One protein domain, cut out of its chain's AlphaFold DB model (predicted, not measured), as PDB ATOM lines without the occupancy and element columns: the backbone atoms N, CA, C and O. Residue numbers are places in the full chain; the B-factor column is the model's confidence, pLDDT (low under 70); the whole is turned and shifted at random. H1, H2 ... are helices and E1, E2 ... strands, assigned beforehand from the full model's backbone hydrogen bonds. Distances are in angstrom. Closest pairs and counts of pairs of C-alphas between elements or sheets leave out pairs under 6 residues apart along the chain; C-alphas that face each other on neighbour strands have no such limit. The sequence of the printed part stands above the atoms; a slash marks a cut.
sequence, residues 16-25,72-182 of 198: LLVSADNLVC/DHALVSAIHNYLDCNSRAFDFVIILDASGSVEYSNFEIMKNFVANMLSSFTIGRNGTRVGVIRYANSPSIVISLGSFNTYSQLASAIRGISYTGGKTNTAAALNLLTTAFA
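What this domain is: This is residues 16 to 25 and 72 to 182 of the 198 residues of the protein "VWFA domain-containing protein" of Amphimedon queenslandica (UniProt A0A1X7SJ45). A twisted sheet of four strands makes the core, with H5 over one face and the long helix H3 over the opposite face; H4 runs side by side with H3, while H1 and H2 lie at the periphery. The printed part has 121 residues with five named helices and four named strands, in the order E1 H1 H2 E2 H3 E3 E4 H4 H5. The mixed sheet runs E1 E2 E3 E4, and the class is mixed, helices and strands. The whole is compact, with a radius of gyration of the C-alphas of 13.9 A and spans of 40 by 30 by 23 A.

Where its parts are: The strands are E1, residues 16 to 18, from C-alpha 16 at (130.890, 161.472, 164.708); E2, 91 to 97, 19.8 A; E3, 129 to 135, 20.2 A; and E4, 140 to 143. The helices are H1, 20 to 25; H2, 73 to 82; H3, 103 to 120, 27.5 A; H4, 151 to 159; and H5, 170 to 180, 14.7 A, ending at C-alpha 180 at (138.404, 170.939, 164.656).

How they stand to each other: E1 and E2 are parallel, with N 18 and O 95 within hydrogen-bond range at 2.9 A. E2 and E3 are parallel, with N 94 and O 131 at 2.9 A. E2, H3 and E3 form a strand-helix-strand unit, parallel neighbours with a helix between, its crossover right-handed. E3 and E4 form an antiparallel hairpin, with N 134 and O 140 at 2.9 A. H5 is on the sheet, over E2 and E3, at a height of 8.7 A; its closest C-alphas to E3 are Ala 173 and Tyr 135, 6.1 A. H3 is on the opposite face. H3 and H4 touch at the C-alphas of Ala 115 and Ala 155, 5.0 A, a shallow tilt of 11 degrees, opposite ways. H4 only grazes the sheet. H2 is close to but not clearly touching H3, the C-alphas of Val 76 and Met 117 being 5.8 A apart; H1 and H3 are near each other, with 6 pairs of C-alphas within 10 A. Every O i to N i+4 pair is within range in H1, H2 and H4, 12 of 14 in H3 and 5 of 7 in H5.

The domain as a whole: The two C-alphas farthest apart are those of Ser 87 and Gly 166, 40.8 A. Residues 26 to 71 are not printed, and C-alphas 25 and 72 are 16.9 A apart across the cut. Of the links that are printed whole, none is long. Residues 81 to 86 stand free, of which 81 and 82 belong to H2. The mean pLDDT of the printed part is 73.1; 39 residues are under 70, among them 16 to 25 and 72 to 89.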
ATOM      1  N   LEU A  16     131.114 162.894 165.000       42.00
ATOM      2  CA  LEU A  16     130.890 161.472 164.708       42.00
ATOM      3  C   LEU A  16     132.216 160.708 164.846       42.00
ATOM      4  O   LEU A  16     133.169 160.951 164.101       42.00
ATOM      5  N   LEU A  17     132.280 159.784 165.805       39.81
ATOM      6  CA  LEU A  17     133.447 158.936 166.061       39.81
ATOM      7  C   LEU A  17     133.332 157.614 165.303       39.81
ATOM      8  O   LEU A  17     132.373 156.871 165.507       39.81
ATOM      9  N   VAL A  18     134.331 157.285 164.482       44.97
ATOM     10  CA  VAL A  18     134.434 155.992 163.796       44.97
ATOM     11  C   VAL A  18     135.757 155.330 164.210       44.97
ATOM     12  O   VAL A  18     136.832 155.800 163.836       44.97
ATOM     13  N   SER A  19     135.697 154.265 165.020       36.00
ATOM     14  CA  SER A  19     136.880 153.553 165.542       36.00
ATOM     15  C   SER A  19     136.854 152.044 165.294       36.00
ATOM     16  O   SER A  19     135.787 151.480 165.037       36.00
ATOM     17  N   ALA A  20     138.016 151.377 165.393       31.20
ATOM     18  CA  ALA A  20     138.072 149.912 165.340       31.20
ATOM     19  C   ALA A  20     137.337 149.270 166.512       31.20
ATOM     20  O   ALA A  20     136.672 148.274 166.297       31.20
ATOM     21  N   ASP A  21     137.361 149.855 167.709       32.97
ATOM     22  CA  ASP A  21     136.595 149.325 168.843       32.97
ATOM     23  C   ASP A  21     135.073 149.429 168.609       32.97
ATOM     24  O   ASP A  21     134.335 148.525 168.991       32.97
ATOM     25  N   ASN A  22     134.594 150.442 167.870       34.59
ATOM     26  CA  ASN A  22     133.198 150.501 167.410       34.59
ATOM     27  C   ASN A  22     132.895 149.455 166.319       34.59
ATOM     28  O   ASN A  22     131.776 148.965 166.243       34.59
ATOM     29  N   LEU A  23     133.880 149.075 165.500       31.72
ATOM     30  CA  LEU A  23     133.764 148.006 164.499       31.72
ATOM     31  C   LEU A  23     133.967 146.596 165.091       31.72
ATOM     32  O   LEU A  23     133.440 145.639 164.542       31.72
ATOM     33  N   VAL A  24     134.682 146.461 166.213       31.28
ATOM     34  CA  VAL A  24     134.964 145.212 166.945       31.28
ATOM     35  C   VAL A  24     133.874 144.916 167.977       31.28
ATOM     36  O   VAL A  24     133.555 143.752 168.173       31.28
ATOM     37  N   CYS A  25     133.214 145.920 168.567       31.19
ATOM     38  CA  CYS A  25     131.938 145.711 169.268       31.19
ATOM     39  C   CYS A  25     130.840 145.248 168.301       31.19
ATOM     40  O   CYS A  25     130.067 144.360 168.637       31.19
ATOM     41  N   ASP A  72     126.110 151.128 154.109       51.59
ATOM     42  CA  ASP A  72     124.869 150.812 154.820       51.59
ATOM     43  C   ASP A  72     123.818 151.902 154.554       51.59
ATOM     44  O   ASP A  72     123.830 152.989 155.138       51.59
ATOM     45  N   HIS A  73     122.944 151.618 153.588       48.56
ATOM     46  CA  HIS A  73     121.932 152.542 153.093       48.56
ATOM     47  C   HIS A  73     120.956 152.927 154.202       48.56
ATOM     48  O   HIS A  73     120.423 154.037 154.184       48.56
ATOM     49  N   ALA A  74     120.747 152.047 155.179       47.59
ATOM     50  CA  ALA A  74     119.886 152.324 156.301       47.59
ATOM     51  C   ALA A  74     120.527 153.334 157.242       47.59
ATOM     52  O   ALA A  74     119.936 154.381 157.447       47.59
ATOM     53  N   LEU A  75     121.763 153.122 157.703       50.00
ATOM     54  CA  LEU A  75     122.474 154.110 158.526       50.00
ATOM     55  C   LEU A  75     122.549 155.490 157.844       50.00
ATOM     56  O   LEU A  75     122.304 156.519 158.476       50.00
ATOM     57  N   VAL A  76     122.823 155.526 156.536       50.41
ATOM     58  CA  VAL A  76     122.831 156.773 155.749       50.41
ATOM     59  C   VAL A  76     121.448 157.427 155.706       50.41
ATOM     60  O   VAL A  76     121.337 158.625 155.964       50.41
ATOM     61  N   SER A  77     120.397 156.660 155.411       51.03
ATOM     62  CA  SER A  77     119.008 157.152 155.368       51.03
ATOM     63  C   SER A  77     118.557 157.662 156.722       51.03
ATOM     64  O   SER A  77     117.823 158.630 156.841       51.03
ATOM     65  N   ALA A  78     119.039 157.022 157.763       49.88
ATOM     66  CA  ALA A  78     118.649 157.272 159.110       49.88
ATOM     67  C   ALA A  78     119.332 158.553 159.636       49.88
ATOM     68  O   ALA A  78     118.670 159.421 160.211       49.88
ATOM     69  N   ILE A  79     120.617 158.756 159.317       51.06
ATOM     70  CA  ILE A  79     121.298 160.044 159.508       51.06
ATOM     71  C   ILE A  79     120.579 161.129 158.697       51.06
ATOM     72  O   ILE A  79     120.327 162.211 159.215       51.06
ATOM     73  N   HIS A  80     120.207 160.847 157.448       51.16
ATOM     74  CA  HIS A  80     119.478 161.793 156.604       51.16
ATOM     75  C   HIS A  80     118.109 162.169 157.198       51.16
ATOM     76  O   HIS A  80     117.771 163.345 157.222       51.16
ATOM     77  N   ASN A  81     117.366 161.202 157.742       48.12
ATOM     78  CA  ASN A  81     116.061 161.389 158.382       48.12
ATOM     79  C   ASN A  81     116.164 162.173 159.697       48.12
ATOM     80  O   ASN A  81     115.350 163.054 159.956       48.12
ATOM     81  N   TYR A  82     117.189 161.904 160.512       45.34
ATOM     82  CA  TYR A  82     117.490 162.702 161.707       45.34
ATOM     83  C   TYR A  82     117.836 164.155 161.350       45.34
ATOM     84  O   TYR A  82     117.514 165.092 162.079       45.34
ATOM     85  N   LEU A  83     118.489 164.346 160.205       49.62
ATOM     86  CA  LEU A  83     118.899 165.647 159.694       49.62
ATOM     87  C   LEU A  83     117.869 166.270 158.738       49.62
ATOM     88  O   LEU A  83     118.178 167.313 158.153       49.62
ATOM     89  N   ASP A  84     116.671 165.680 158.599       46.62
ATOM     90  CA  ASP A  84     115.654 166.054 157.610       46.62
ATOM     91  C   ASP A  84     114.989 167.399 157.947       46.62
ATOM     92  O   ASP A  84     113.876 167.544 158.447       46.62
ATOM     93  N   CYS A  85     115.759 168.437 157.665       43.59
ATOM     94  CA  CYS A  85     115.325 169.751 157.263       43.59
ATOM     95  C   CYS A  85     116.056 169.989 155.943       43.59
ATOM     96  O   CYS A  85     117.201 170.447 155.970       43.59
ATOM     97  N   ASN A  86     115.406 169.664 154.821       42.47
ATOM     98  CA  ASN A  86     115.893 169.641 153.425       42.47
ATOM     99  C   ASN A  86     116.535 170.938 152.858       42.47
ATOM    100  O   ASN A  86     116.557 171.176 151.654       42.47
ATOM    101  N   SER A  87     117.090 171.806 153.698       48.69
ATOM    102  CA  SER A  87     117.793 173.030 153.320       48.69
ATOM    103  C   SER A  87     118.791 173.486 154.394       48.69
ATOM    104  O   SER A  87     118.930 174.689 154.653       48.69
ATOM    105  N   ARG A  88     119.444 172.558 155.107       59.25
ATOM    106  CA  ARG A  88     120.387 172.923 156.171       59.25
ATOM    107  C   ARG A  88     121.813 172.520 155.833       59.25
ATOM    108  O   ARG A  88     122.130 171.416 155.424       59.25
ATOM    109  N   ALA A  89     122.666 173.514 155.985       68.62
ATOM    110  CA  ALA A  89     124.092 173.425 155.824       68.62
ATOM    111  C   ALA A  89     124.661 172.888 157.144       68.62
ATOM    112  O   ALA A  89     124.531 173.569 158.168       68.62
ATOM    113  N   PHE A  90     125.224 171.680 157.121       72.88
ATOM    114  CA  PHE A  90     125.728 170.980 158.305       72.88
ATOM    115  C   PHE A  90     127.248 171.021 158.392       72.88
ATOM    116  O   PHE A  90     127.924 171.173 157.380       72.88
ATOM    117  N   ASP A  91     127.781 170.877 159.597       75.38
ATOM    118  CA  ASP A  91     129.213 170.732 159.821       75.38
ATOM    119  C   ASP A  91     129.468 169.381 160.479       75.38
ATOM    120  O   ASP A  91     129.012 169.144 161.593       75.38
ATOM    121  N   PHE A  92     130.189 168.504 159.785       79.69
ATOM    122  CA  PHE A  92     130.652 167.236 160.336       79.69
ATOM    123  C   PHE A  92     132.125 167.333 160.687       79.69
ATOM    124  O   PHE A  92     132.926 167.788 159.872       79.69
ATOM    125  N   VAL A  93     132.499 166.810 161.850       79.00
ATOM    126  CA  VAL A  93     133.876 166.391 162.107       79.00
ATOM    127  C   VAL A  93     133.856 164.894 162.348       79.00
ATOM    128  O   VAL A  93     133.194 164.414 163.268       79.00
ATOM    129  N   ILE A  94     134.559 164.170 161.483       81.12
ATOM    130  CA  ILE A  94     134.665 162.715 161.526       81.12
ATOM    131  C   ILE A  94     136.006 162.360 162.141       81.12
ATOM    132  O   ILE A  94     137.036 162.875 161.708       81.12
ATOM    133  N   ILE A  95     136.011 161.474 163.130       78.69
ATOM    134  CA  ILE A  95     137.254 160.918 163.665       78.69
ATOM    135  C   ILE A  95     137.463 159.520 163.092       78.69
ATOM    136  O   ILE A  95     136.573 158.686 163.201       78.69
ATOM    137  N   LEU A  96     138.640 159.281 162.511       82.44
ATOM    138  CA  LEU A  96     139.087 158.002 161.970       82.44
ATOM    139  C   LEU A  96     140.190 157.407 162.847       82.44
ATOM    140  O   LEU A  96     141.250 158.019 163.026       82.44
ATOM    141  N   ASP A  97     139.958 156.197 163.334       79.19
ATOM    142  CA  ASP A  97     140.971 155.398 164.014       79.19
ATOM    143  C   ASP A  97     141.912 154.738 163.006       79.19
ATOM    144  O   ASP A  97     141.494 153.941 162.172       79.19
ATOM    145  N   ALA A  98     143.191 155.086 163.082       85.69
ATOM    146  CA  ALA A  98     144.274 154.527 162.284       85.69
ATOM    147  C   ALA A  98     145.294 153.784 163.161       85.69
ATOM    148  O   ALA A  98     146.471 153.715 162.799       85.69
ATOM    149  N   SER A  99     144.876 153.300 164.335       76.75
ATOM    150  CA  SER A  99     145.699 152.496 165.237       76.75
ATOM    151  C   SER A  99     146.025 151.115 164.662       76.75
ATOM    152  O   SER A  99     145.402 150.633 163.720       76.75
ATOM    153  N   GLY A 100     147.040 150.473 165.241       64.94
ATOM    154  CA  GLY A 100     147.553 149.173 164.818       64.94
ATOM    155  C   GLY A 100     146.522 148.048 164.882       64.94
ATOM    156  O   GLY A 100     146.588 147.146 164.056       64.94
ATOM    157  N   SER A 101     145.574 148.120 165.822       75.19
ATOM    158  CA  SER A 101     144.494 147.138 165.979       75.19
ATOM    159  C   SER A 101     143.418 147.244 164.900       75.19
ATOM    160  O   SER A 101     142.685 146.286 164.692       75.19
ATOM    161  N   VAL A 102     143.320 148.385 164.207       71.94
ATOM    162  CA  VAL A 102     142.413 148.546 163.062       71.94
ATOM    163  C   VAL A 102     142.920 147.722 161.885       71.94
ATOM    164  O   VAL A 102     142.122 147.136 161.169       71.94
ATOM    165  N   GLU A 103     144.238 147.654 161.697       72.00
ATOM    166  CA  GLU A 103     144.879 147.131 160.490       72.00
ATOM    167  C   GLU A 103     144.569 147.958 159.228       72.00
ATOM    168  O   GLU A 103     143.591 148.701 159.122       72.00
ATOM    169  N   TYR A 104     145.445 147.848 158.229       79.69
ATOM    170  CA  TYR A 104     145.347 148.648 157.006       79.69
ATOM    171  C   TYR A 104     144.063 148.359 156.209       79.69
ATOM    172  O   TYR A 104     143.412 149.283 155.723       79.69
ATOM    173  N   SER A 105     143.680 147.086 156.088       66.75
ATOM    174  CA  SER A 105     142.501 146.647 155.329       66.75
ATOM    175  C   SER A 105     141.205 147.251 155.871       66.75
ATOM    176  O   SER A 105     140.424 147.810 155.101       66.75
ATOM    177  N   ASN A 106     140.990 147.210 157.190       67.19
ATOM    178  CA  ASN A 106     139.781 147.779 157.786       67.19
ATOM    179  C   ASN A 106     139.799 149.308 157.744       67.19
ATOM    180  O   ASN A 106     138.749 149.928 157.587       67.19
ATOM    181  N   PHE A 107     140.979 149.935 157.806       75.00
ATOM    182  CA  PHE A 107     141.095 151.379 157.616       75.00
ATOM    183  C   PHE A 107     140.674 151.817 156.201       75.00
ATOM    184  O   PHE A 107     139.977 152.822 156.043       75.00
ATOM    185  N   GLU A 108     141.026 151.050 155.165       74.31
ATOM    186  CA  GLU A 108     140.545 151.298 153.798       74.31
ATOM    187  C   GLU A 108     139.023 151.139 153.678       74.31
ATOM    188  O   GLU A 108     138.363 151.965 153.038       74.31
ATOM    189  N   ILE A 109     138.435 150.133 154.335       72.75
ATOM    190  CA  ILE A 109     136.974 149.962 154.399       72.75
ATOM    191  C   ILE A 109     136.328 151.172 155.089       72.75
ATOM    192  O   ILE A 109     135.385 151.754 154.552       72.75
ATOM    193  N   MET A 110     136.876 151.608 156.224       74.94
ATOM    194  CA  MET A 110     136.377 152.739 157.009       74.94
ATOM    195  C   MET A 110     136.369 154.047 156.205       74.94
ATOM    196  O   MET A 110     135.351 154.742 156.153       74.94
ATOM    197  N   LYS A 111     137.472 154.375 155.517       81.38
ATOM    198  CA  LYS A 111     137.542 155.567 154.654       81.38
ATOM    199  C   LYS A 111     136.524 155.510 153.518       81.38
ATOM    200  O   LYS A 111     135.897 156.523 153.204       81.38
ATOM    201  N   ASN A 112     136.349 154.342 152.899       75.00
ATOM    202  CA  ASN A 112     135.378 154.164 151.822       75.00
ATOM    203  C   ASN A 112     133.938 154.286 152.319       75.00
ATOM    204  O   ASN A 112     133.140 154.967 151.676       75.00
ATOM    205  N   PHE A 113     133.624 153.704 153.476       74.06
ATOM    206  CA  PHE A 113     132.331 153.866 154.134       74.06
ATOM    207  C   PHE A 113     132.017 155.348 154.370       74.06
ATOM    208  O   PHE A 113     130.979 155.835 153.925       74.06
ATOM    209  N   VAL A 114     132.948 156.096 154.970       75.88
ATOM    210  CA  VAL A 114     132.770 157.530 155.235       75.88
ATOM    211  C   VAL A 114     132.581 158.331 153.944       75.88
ATOM    212  O   VAL A 114     131.667 159.152 153.849       75.88
ATOM    213  N   ALA A 115     133.406 158.087 152.921       75.81
ATOM    214  CA  ALA A 115     133.270 158.757 151.631       75.81
ATOM    215  C   ALA A 115     131.927 158.445 150.953       75.81
ATOM    216  O   ALA A 115     131.369 159.296 150.266       75.81
ATOM    217  N   ASN A 116     131.390 157.243 151.136       73.06
ATOM    218  CA  ASN A 116     130.108 156.858 150.567       73.06
ATOM    219  C   ASN A 116     128.925 157.435 151.357       73.06
ATOM    220  O   ASN A 116     127.994 157.948 150.745       73.06
ATOM    221  N   MET A 117     128.985 157.449 152.691       73.62
ATOM    222  CA  MET A 117     127.992 158.112 153.546       73.62
ATOM    223  C   MET A 117     127.829 159.589 153.166       73.62
ATOM    224  O   MET A 117     126.719 160.102 153.063       73.62
ATOM    225  N   LEU A 118     128.945 160.267 152.891       77.25
ATOM    226  CA  LEU A 118     128.952 161.678 152.512       77.25
ATOM    227  C   LEU A 118     128.437 161.950 151.086       77.25
ATOM    228  O   LEU A 118     128.245 163.114 150.739       77.25
ATOM    229  N   SER A 119     128.204 160.917 150.267       78.31
ATOM    230  CA  SER A 119     127.697 161.074 148.891       78.31
ATOM    231  C   SER A 119     126.262 161.590 148.832       78.31
ATOM    232  O   SER A 119     125.908 162.301 147.895       78.31
ATOM    233  N   SER A 120     125.472 161.312 149.869       70.88
ATOM    234  CA  SER A 120     124.088 161.774 149.994       70.88
ATOM    235  C   SER A 120     123.975 163.230 150.462       70.88
ATOM    236  O   SER A 120     122.873 163.763 150.546       70.88
ATOM    237  N   PHE A 121     125.090 163.900 150.775       75.00
ATOM    238  CA  PHE A 121     125.092 165.279 151.258       75.00
ATOM    239  C   PHE A 121     125.501 166.266 150.164       75.00
ATOM    240  O   PHE A 121     126.445 166.048 149.405       75.00
ATOM    241  N   THR A 122     124.859 167.436 150.156       83.31
ATOM    242  CA  THR A 122     125.299 168.560 149.317       83.31
ATOM    243  C   THR A 122     126.535 169.214 149.935       83.31
ATOM    244  O   THR A 122     126.420 170.115 150.766       83.31
ATOM    245  N   ILE A 123     127.727 168.751 149.555       89.12
ATOM    246  CA  ILE A 123     129.003 169.302 150.036       89.12
ATOM    247  C   ILE A 123     129.242 170.693 149.449       89.12
ATOM    248  O   ILE A 123     129.154 170.882 148.238       89.12
ATOM    249  N   GLY A 124     129.587 171.663 150.296       87.81
ATOM    250  CA  GLY A 124     129.907 173.016 149.850       87.81
ATOM    251  C   GLY A 124     129.918 174.043 150.974       87.81
ATOM    252  O   GLY A 124     129.355 173.824 152.044       87.81
ATOM    253  N   ARG A 125     130.495 175.224 150.714       85.88
ATOM    254  CA  ARG A 125     130.536 176.348 151.671       85.88
ATOM    255  C   ARG A 125     129.163 176.708 152.255       85.88
ATOM    256  O   ARG A 125     129.050 176.953 153.455       85.88
ATOM    257  N   ASN A 126     128.132 176.707 151.410       82.81
ATOM    258  CA  ASN A 126     126.743 176.988 151.796       82.81
ATOM    259  C   ASN A 126     125.934 175.716 152.097       82.81
ATOM    260  O   ASN A 126     124.780 175.817 152.494       82.81
ATOM    261  N   GLY A 127     126.541 174.541 151.922       82.06
ATOM    262  CA  GLY A 127     125.967 173.235 152.215       82.06
ATOM    263  C   GLY A 127     126.709 172.561 153.366       82.06
ATOM    264  O   GLY A 127     127.122 173.211 154.334       82.06
ATOM    265  N   THR A 128     126.872 171.252 153.268       83.62
ATOM    266  CA  THR A 128     127.589 170.442 154.244       83.62
ATOM    267  C   THR A 128     129.096 170.684 154.148       83.62
ATOM    268  O   THR A 128     129.691 170.583 153.074       83.62
ATOM    269  N   ARG A 129     129.727 170.995 155.280       88.75
ATOM    270  CA  ARG A 129     131.178 171.119 155.437       88.75
ATOM    271  C   ARG A 129     131.667 169.949 156.273       88.75
ATOM    272  O   ARG A 129     131.017 169.561 157.237       88.75
ATOM    273  N   VAL A 130     132.814 169.395 155.907       88.38
ATOM    274  CA  VAL A 130     133.370 168.218 156.580       88.38
ATOM    275  C   VAL A 130     134.806 168.499 156.988       88.38
ATOM    276  O   VAL A 130     135.580 169.051 156.204       88.38
ATOM    277  N   GLY A 131     135.126 168.158 158.228       89.75
ATOM    278  CA  GLY A 131     136.469 168.020 158.763       89.75
ATOM    279  C   GLY A 131     136.732 166.561 159.119       89.75
ATOM    280  O   GLY A 131     135.804 165.803 159.405       89.75
ATOM    281  N   VAL A 132     137.997 166.157 159.085       92.12
ATOM    282  CA  VAL A 132     138.414 164.800 159.435       92.12
ATOM    283  C   VAL A 132     139.626 164.856 160.349       92.12
ATOM    284  O   VAL A 132     140.645 165.469 160.019       92.12
ATOM    285  N   ILE A 133     139.516 164.184 161.488       85.00
ATOM    286  CA  ILE A 133     140.617 163.880 162.391       85.00
ATOM    287  C   ILE A 133     141.016 162.433 162.137       85.00
ATOM    288  O   ILE A 133     140.170 161.550 162.124       85.00
ATOM    289  N   ARG A 134     142.306 162.170 161.975       92.75
ATOM    290  CA  ARG A 134     142.858 160.815 162.041       92.75
ATOM    291  C   ARG A 134     143.621 160.685 163.348       92.75
ATOM    292  O   ARG A 134     144.383 161.593 163.680       92.75
ATOM    293  N   TYR A 135     143.485 159.575 164.061       83.69
ATOM    294  CA  TYR A 135     144.274 159.332 165.264       83.69
ATOM    295  C   TYR A 135     144.890 157.940 165.305       83.69
ATOM    296  O   TYR A 135     144.387 156.993 164.720       83.69
ATOM    297  N   ALA A 136     146.011 157.860 166.009       83.38
ATOM    298  CA  ALA A 136     146.628 156.634 166.488       83.38
ATOM    299  C   ALA A 136     147.359 157.005 167.789       83.38
ATOM    300  O   ALA A 136     146.709 157.386 168.763       83.38
ATOM    301  N   ASN A 137     148.699 157.027 167.795       79.06
ATOM    302  CA  ASN A 137     149.491 157.553 168.918       79.06
ATOM    303  C   ASN A 137     149.152 159.019 169.222       79.06
ATOM    304  O   ASN A 137     149.065 159.422 170.385       79.06
ATOM    305  N   SER A 138     148.988 159.812 168.164       84.31
ATOM    306  CA  SER A 138     148.680 161.235 168.232       84.31
ATOM    307  C   SER A 138     147.609 161.577 167.196       84.31
ATOM    308  O   SER A 138     147.687 161.088 166.065       84.31
ATOM    309  N   PRO A 139     146.598 162.376 167.561       84.19
ATOM    310  CA  PRO A 139     145.566 162.814 166.636       84.19
ATOM    311  C   PRO A 139     146.078 163.932 165.726       84.19
ATOM    312  O   PRO A 139     146.986 164.690 166.074       84.19
ATOM    313  N   SER A 140     145.495 164.056 164.541       93.38
ATOM    314  CA  SER A 140     145.785 165.140 163.605       93.38
ATOM    315  C   SER A 140     144.545 165.475 162.789       93.38
ATOM    316  O   SER A 140     143.866 164.574 162.298       93.38
ATOM    317  N   ILE A 141     144.273 166.767 162.607       92.25
ATOM    318  CA  ILE A 141     143.273 167.240 161.647       92.25
ATOM    319  C   ILE A 141     143.878 167.044 160.253       92.25
ATOM    320  O   ILE A 141     144.782 167.775 159.856       92.25
ATOM    321  N   VAL A 142     143.423 166.017 159.540       96.44
ATOM    322  CA  VAL A 142     143.906 165.679 158.189       96.44
ATOM    323  C   VAL A 142     143.085 166.364 157.102       96.44
ATOM    324  O   VAL A 142     143.569 166.562 155.993       96.44
ATOM    325  N   ILE A 143     141.856 166.765 157.430       95.88
ATOM    326  CA  ILE A 143     141.020 167.628 156.601       95.88
ATOM    327  C   ILE A 143     140.418 168.685 157.520       95.88
ATOM    328  O   ILE A 143     139.638 168.358 158.412       95.88
ATOM    329  N   SER A 144     140.763 169.952 157.308       93.81
ATOM    330  CA  SER A 144     140.152 171.048 158.064       93.81
ATOM    331  C   SER A 144     138.700 171.246 157.632       93.81
ATOM    332  O   SER A 144     138.361 171.082 156.454       93.81
ATOM    333  N   LEU A 145     137.839 171.623 158.576       89.19
ATOM    334  CA  LEU A 145     136.410 171.790 158.340       89.19
ATOM    335  C   LEU A 145     136.136 172.775 157.190       89.19
ATOM    336  O   LEU A 145     136.495 173.948 157.254       89.19
ATOM    337  N   GLY A 146     135.474 172.297 156.133       88.62
ATOM    338  CA  GLY A 146     135.103 173.128 154.981       88.62
ATOM    339  C   GLY A 146     136.225 173.381 153.969       88.62
ATOM    340  O   GLY A 146     136.076 174.260 153.124       88.62
ATOM    341  N   SER A 147     137.314 172.604 154.016       93.56
ATOM    342  CA  SER A 147     138.410 172.692 153.031       93.56
ATOM    343  C   SER A 147     137.982 172.330 151.605       93.56
ATOM    344  O   SER A 147     138.610 172.762 150.642       93.56
ATOM    345  N   PHE A 148     136.914 171.541 151.458       94.81
ATOM    346  CA  PHE A 148     136.422 171.064 150.169       94.81
ATOM    347  C   PHE A 148     135.008 171.567 149.894       94.81
ATOM    348  O   PHE A 148     134.150 171.566 150.776       94.81
ATOM    349  N   ASN A 149     134.772 171.975 148.643       93.00
ATOM    350  CA  ASN A 149     133.505 172.564 148.206       93.00
ATOM    351  C   ASN A 149     132.685 171.649 147.291       93.00
ATOM    352  O   ASN A 149     131.630 172.054 146.819       93.00
ATOM    353  N   THR A 150     133.178 170.441 147.015       94.19
ATOM    354  CA  THR A 150     132.490 169.445 146.194       94.19
ATOM    355  C   THR A 150     132.675 168.061 146.794       94.19
ATOM    356  O   THR A 150     133.702 167.772 147.416       94.19
ATOM    357  N   TYR A 151     131.696 167.186 146.564       92.75
ATOM    358  CA  TYR A 151     131.769 165.793 146.993       92.75
ATOM    359  C   TYR A 151     132.994 165.074 146.408       92.75
ATOM    360  O   TYR A 151     133.728 164.426 147.144       92.75
ATOM    361  N   SER A 152     133.265 165.233 145.108       94.69
ATOM    362  CA  SER A 152     134.373 164.543 144.425       94.69
ATOM    363  C   SER A 152     135.744 164.851 145.049       94.69
ATOM    364  O   SER A 152     136.530 163.933 145.303       94.69
ATOM    365  N   GLN A 153     136.011 166.125 145.359       96.81
ATOM    366  CA  GLN A 153     137.254 166.538 146.015       96.81
ATOM    367  C   GLN A 153     137.353 165.975 147.436       96.81
ATOM    368  O   GLN A 153     138.380 165.409 147.804       96.81
ATOM    369  N   LEU A 154     136.268 166.087 148.211       96.00
ATOM    370  CA  LEU A 154     136.213 165.579 149.578       96.00
ATOM    371  C   LEU A 154     136.414 164.059 149.625       96.00
ATOM    372  O   LEU A 154     137.224 163.569 150.404       96.00
ATOM    373  N   ALA A 155     135.718 163.313 148.769       92.06
ATOM    374  CA  ALA A 155     135.795 161.860 148.713       92.06
ATOM    375  C   ALA A 155     137.195 161.376 148.307       92.06
ATOM    376  O   ALA A 155     137.704 160.417 148.883       92.06
ATOM    377  N   SER A 156     137.841 162.062 147.359       96.25
ATOM    378  CA  SER A 156     139.225 161.767 146.968       96.25
ATOM    379  C   SER A 156     140.199 162.028 148.118       96.25
ATOM    380  O   SER A 156     141.058 161.194 148.397       96.25
ATOM    381  N   ALA A 157     140.032 163.146 148.831       97.44
ATOM    382  CA  ALA A 157     140.856 163.476 149.988       97.44
ATOM    383  C   ALA A 157     140.680 162.469 151.130       97.44
ATOM    384  O   ALA A 157     141.675 162.012 151.683       97.44
ATOM    385  N   ILE A 158     139.438 162.070 151.437       92.56
ATOM    386  CA  ILE A 158     139.139 161.059 152.461       92.56
ATOM    387  C   ILE A 158     139.797 159.731 152.105       92.56
ATOM    388  O   ILE A 158     140.525 159.188 152.927       92.56
ATOM    389  N   ARG A 159     139.606 159.227 150.878       90.88
ATOM    390  CA  ARG A 159     140.218 157.964 150.433       90.88
ATOM    391  C   ARG A 159     141.749 158.028 150.415       90.88
ATOM    392  O   ARG A 159     142.394 157.013 150.654       90.88
ATOM    393  N   GLY A 160     142.329 159.212 150.218       96.25
ATOM    394  CA  GLY A 160     143.773 159.451 150.265       96.25
ATOM    395  C   GLY A 160     144.391 159.544 151.667       96.25
ATOM    396  O   GLY A 160     145.614 159.613 151.772       96.25
ATOM    397  N   ILE A 161     143.599 159.543 152.749       96.12
ATOM    398  CA  ILE A 161     144.142 159.610 154.117       96.12
ATOM    399  C   ILE A 161     145.014 158.377 154.377       96.12
ATOM    400  O   ILE A 161     144.565 157.241 154.232       96.12
ATOM    401  N   SER A 162     146.268 158.591 154.776       95.44
ATOM    402  CA  SER A 162     147.211 157.499 155.036       95.44
ATOM    403  C   SER A 162     146.931 156.813 156.373       95.44
ATOM    404  O   SER A 162     146.739 157.485 157.392       95.44
ATOM    405  N   TYR A 163     146.989 155.484 156.382       92.50
ATOM    406  CA  TYR A 163     147.057 154.687 157.603       92.50
ATOM    407  C   TYR A 163     148.408 154.898 158.304       92.50
ATOM    408  O   TYR A 163     149.439 154.986 157.637       92.50
ATOM    409  N   THR A 164     148.415 154.988 159.634       91.31
ATOM    410  CA  THR A 164     149.652 155.173 160.419       91.31
ATOM    411  C   THR A 164     150.013 153.995 161.301       91.31
ATOM    412  O   THR A 164     151.187 153.838 161.629       91.31
ATOM    413  N   GLY A 165     149.037 153.181 161.700       82.31
ATOM    414  CA  GLY A 165     149.220 152.200 162.760       82.31
ATOM    415  C   GLY A 165     149.626 152.845 164.091       82.31
ATOM    416  O   GLY A 165     149.655 154.069 164.249       82.31
ATOM    417  N   GLY A 166     149.967 151.995 165.058       85.62
ATOM    418  CA  GLY A 166     150.441 152.408 166.378       85.62
ATOM    419  C   GLY A 166     149.405 152.229 167.492       85.62
ATOM    420  O   GLY A 166     148.545 151.360 167.410       85.62
ATOM    421  N   LYS A 167     149.521 152.999 168.573       79.38
ATOM    422  CA  LYS A 167     148.622 152.928 169.739       79.38
ATOM    423  C   LYS A 167     147.274 153.592 169.448       79.38
ATOM    424  O   LYS A 167     147.136 154.313 168.466       79.38
ATOM    425  N   THR A 168     146.319 153.412 170.353       75.06
ATOM    426  CA  THR A 168     144.972 153.991 170.272       75.06
ATOM    427  C   THR A 168     144.829 155.084 171.331       75.06
ATOM    428  O   THR A 168     144.708 154.789 172.517       75.06
ATOM    429  N   ASN A 169     144.898 156.358 170.931       72.06
ATOM    430  CA  ASN A 169     144.746 157.497 171.845       72.06
ATOM    431  C   ASN A 169     143.462 158.290 171.568       72.06
ATOM    432  O   ASN A 169     143.484 159.434 171.107       72.06
ATOM    433  N   THR A 170     142.330 157.661 171.871       62.31
ATOM    434  CA  THR A 170     140.992 158.225 171.658       62.31
ATOM    435  C   THR A 170     140.767 159.494 172.480       62.31
ATOM    436  O   THR A 170     140.204 160.460 171.976       62.31
ATOM    437  N   ALA A 171     141.274 159.549 173.717       62.81
ATOM    438  CA  ALA A 171     141.133 160.722 174.581       62.81
ATOM    439  C   ALA A 171     141.764 161.979 173.960       62.81
ATOM    440  O   ALA A 171     141.153 163.047 173.946       62.81
ATOM    441  N   ALA A 172     142.963 161.854 173.381       61.09
ATOM    442  CA  ALA A 172     143.588 162.969 172.679       61.09
ATOM    443  C   ALA A 172     142.801 163.370 171.422       61.09
ATOM    444  O   ALA A 172     142.675 164.560 171.137       61.09
ATOM    445  N   ALA A 173     142.259 162.399 170.678       65.06
ATOM    446  CA  ALA A 173     141.440 162.671 169.498       65.06
ATOM    447  C   ALA A 173     140.165 163.454 169.847       65.06
ATOM    448  O   ALA A 173     139.838 164.422 169.164       65.06
ATOM    449  N   LEU A 174     139.505 163.092 170.950       66.56
ATOM    450  CA  LEU A 174     138.340 163.805 171.474       66.56
ATOM    451  C   LEU A 174     138.683 165.227 171.907       66.56
ATOM    452  O   LEU A 174     137.958 166.158 171.575       66.56
ATOM    453  N   ASN A 175     139.824 165.429 172.568       67.44
ATOM    454  CA  ASN A 175     140.271 166.775 172.929       67.44
ATOM    455  C   ASN A 175     140.528 167.654 171.693       67.44
ATOM    456  O   ASN A 175     140.310 168.863 171.748       67.44
ATOM    457  N   LEU A 176     140.949 167.060 170.570       70.44
ATOM    458  CA  LEU A 176     141.184 167.781 169.318       70.44
ATOM    459  C   LEU A 176     139.883 168.162 168.585       70.44
ATOM    460  O   LEU A 176     139.917 169.037 167.718       70.44
ATOM    461  N   LEU A 177     138.734 167.570 168.940       69.75
ATOM    462  CA  LEU A 177     137.441 167.915 168.338       69.75
ATOM    463  C   LEU A 177     137.092 169.387 168.516       69.75
ATOM    464  O   LEU A 177     136.656 170.014 167.558       69.75
ATOM    465  N   THR A 178     137.315 169.951 169.703       72.00
ATOM    466  CA  THR A 178     137.021 171.370 169.977       72.00
ATOM    467  C   THR A 178     137.782 172.285 169.019       72.00
ATOM    468  O   THR A 178     137.222 173.220 168.456       72.00
ATOM    469  N   THR A 179     139.045 171.951 168.737       70.94
ATOM    470  CA  THR A 179     139.871 172.668 167.759       70.94
ATOM    471  C   THR A 179     139.360 172.455 166.333       70.94
ATOM    472  O   THR A 179     139.296 173.403 165.554       70.94
ATOM    473  N   ALA A 180     138.954 171.235 165.978       69.75
ATOM    474  CA  ALA A 180     138.404 170.939 164.656       69.75
ATOM    475  C   ALA A 180     137.044 171.617 164.399       69.75
ATOM    476  O   ALA A 180     136.741 171.967 163.256       69.75
ATOM    477  N   PHE A 181     136.253 171.847 165.451       73.50
ATOM    478  CA  PHE A 181     134.992 172.588 165.411       73.50
ATOM    479  C   PHE A 181     135.156 174.102 165.598       73.50
ATOM    480  O   PHE A 181     134.169 174.820 165.486       73.50
ATOM    481  N   ALA A 182     136.369 174.630 165.796       72.62
ATOM    482  CA  ALA A 182     136.571 176.058 166.077       72.62
ATOM    483  C   ALA A 182     136.010 176.997 164.986       72.62
ATOM    484  O   ALA A 182     135.658 178.138 165.261       72.62
TER     485      ALA A 182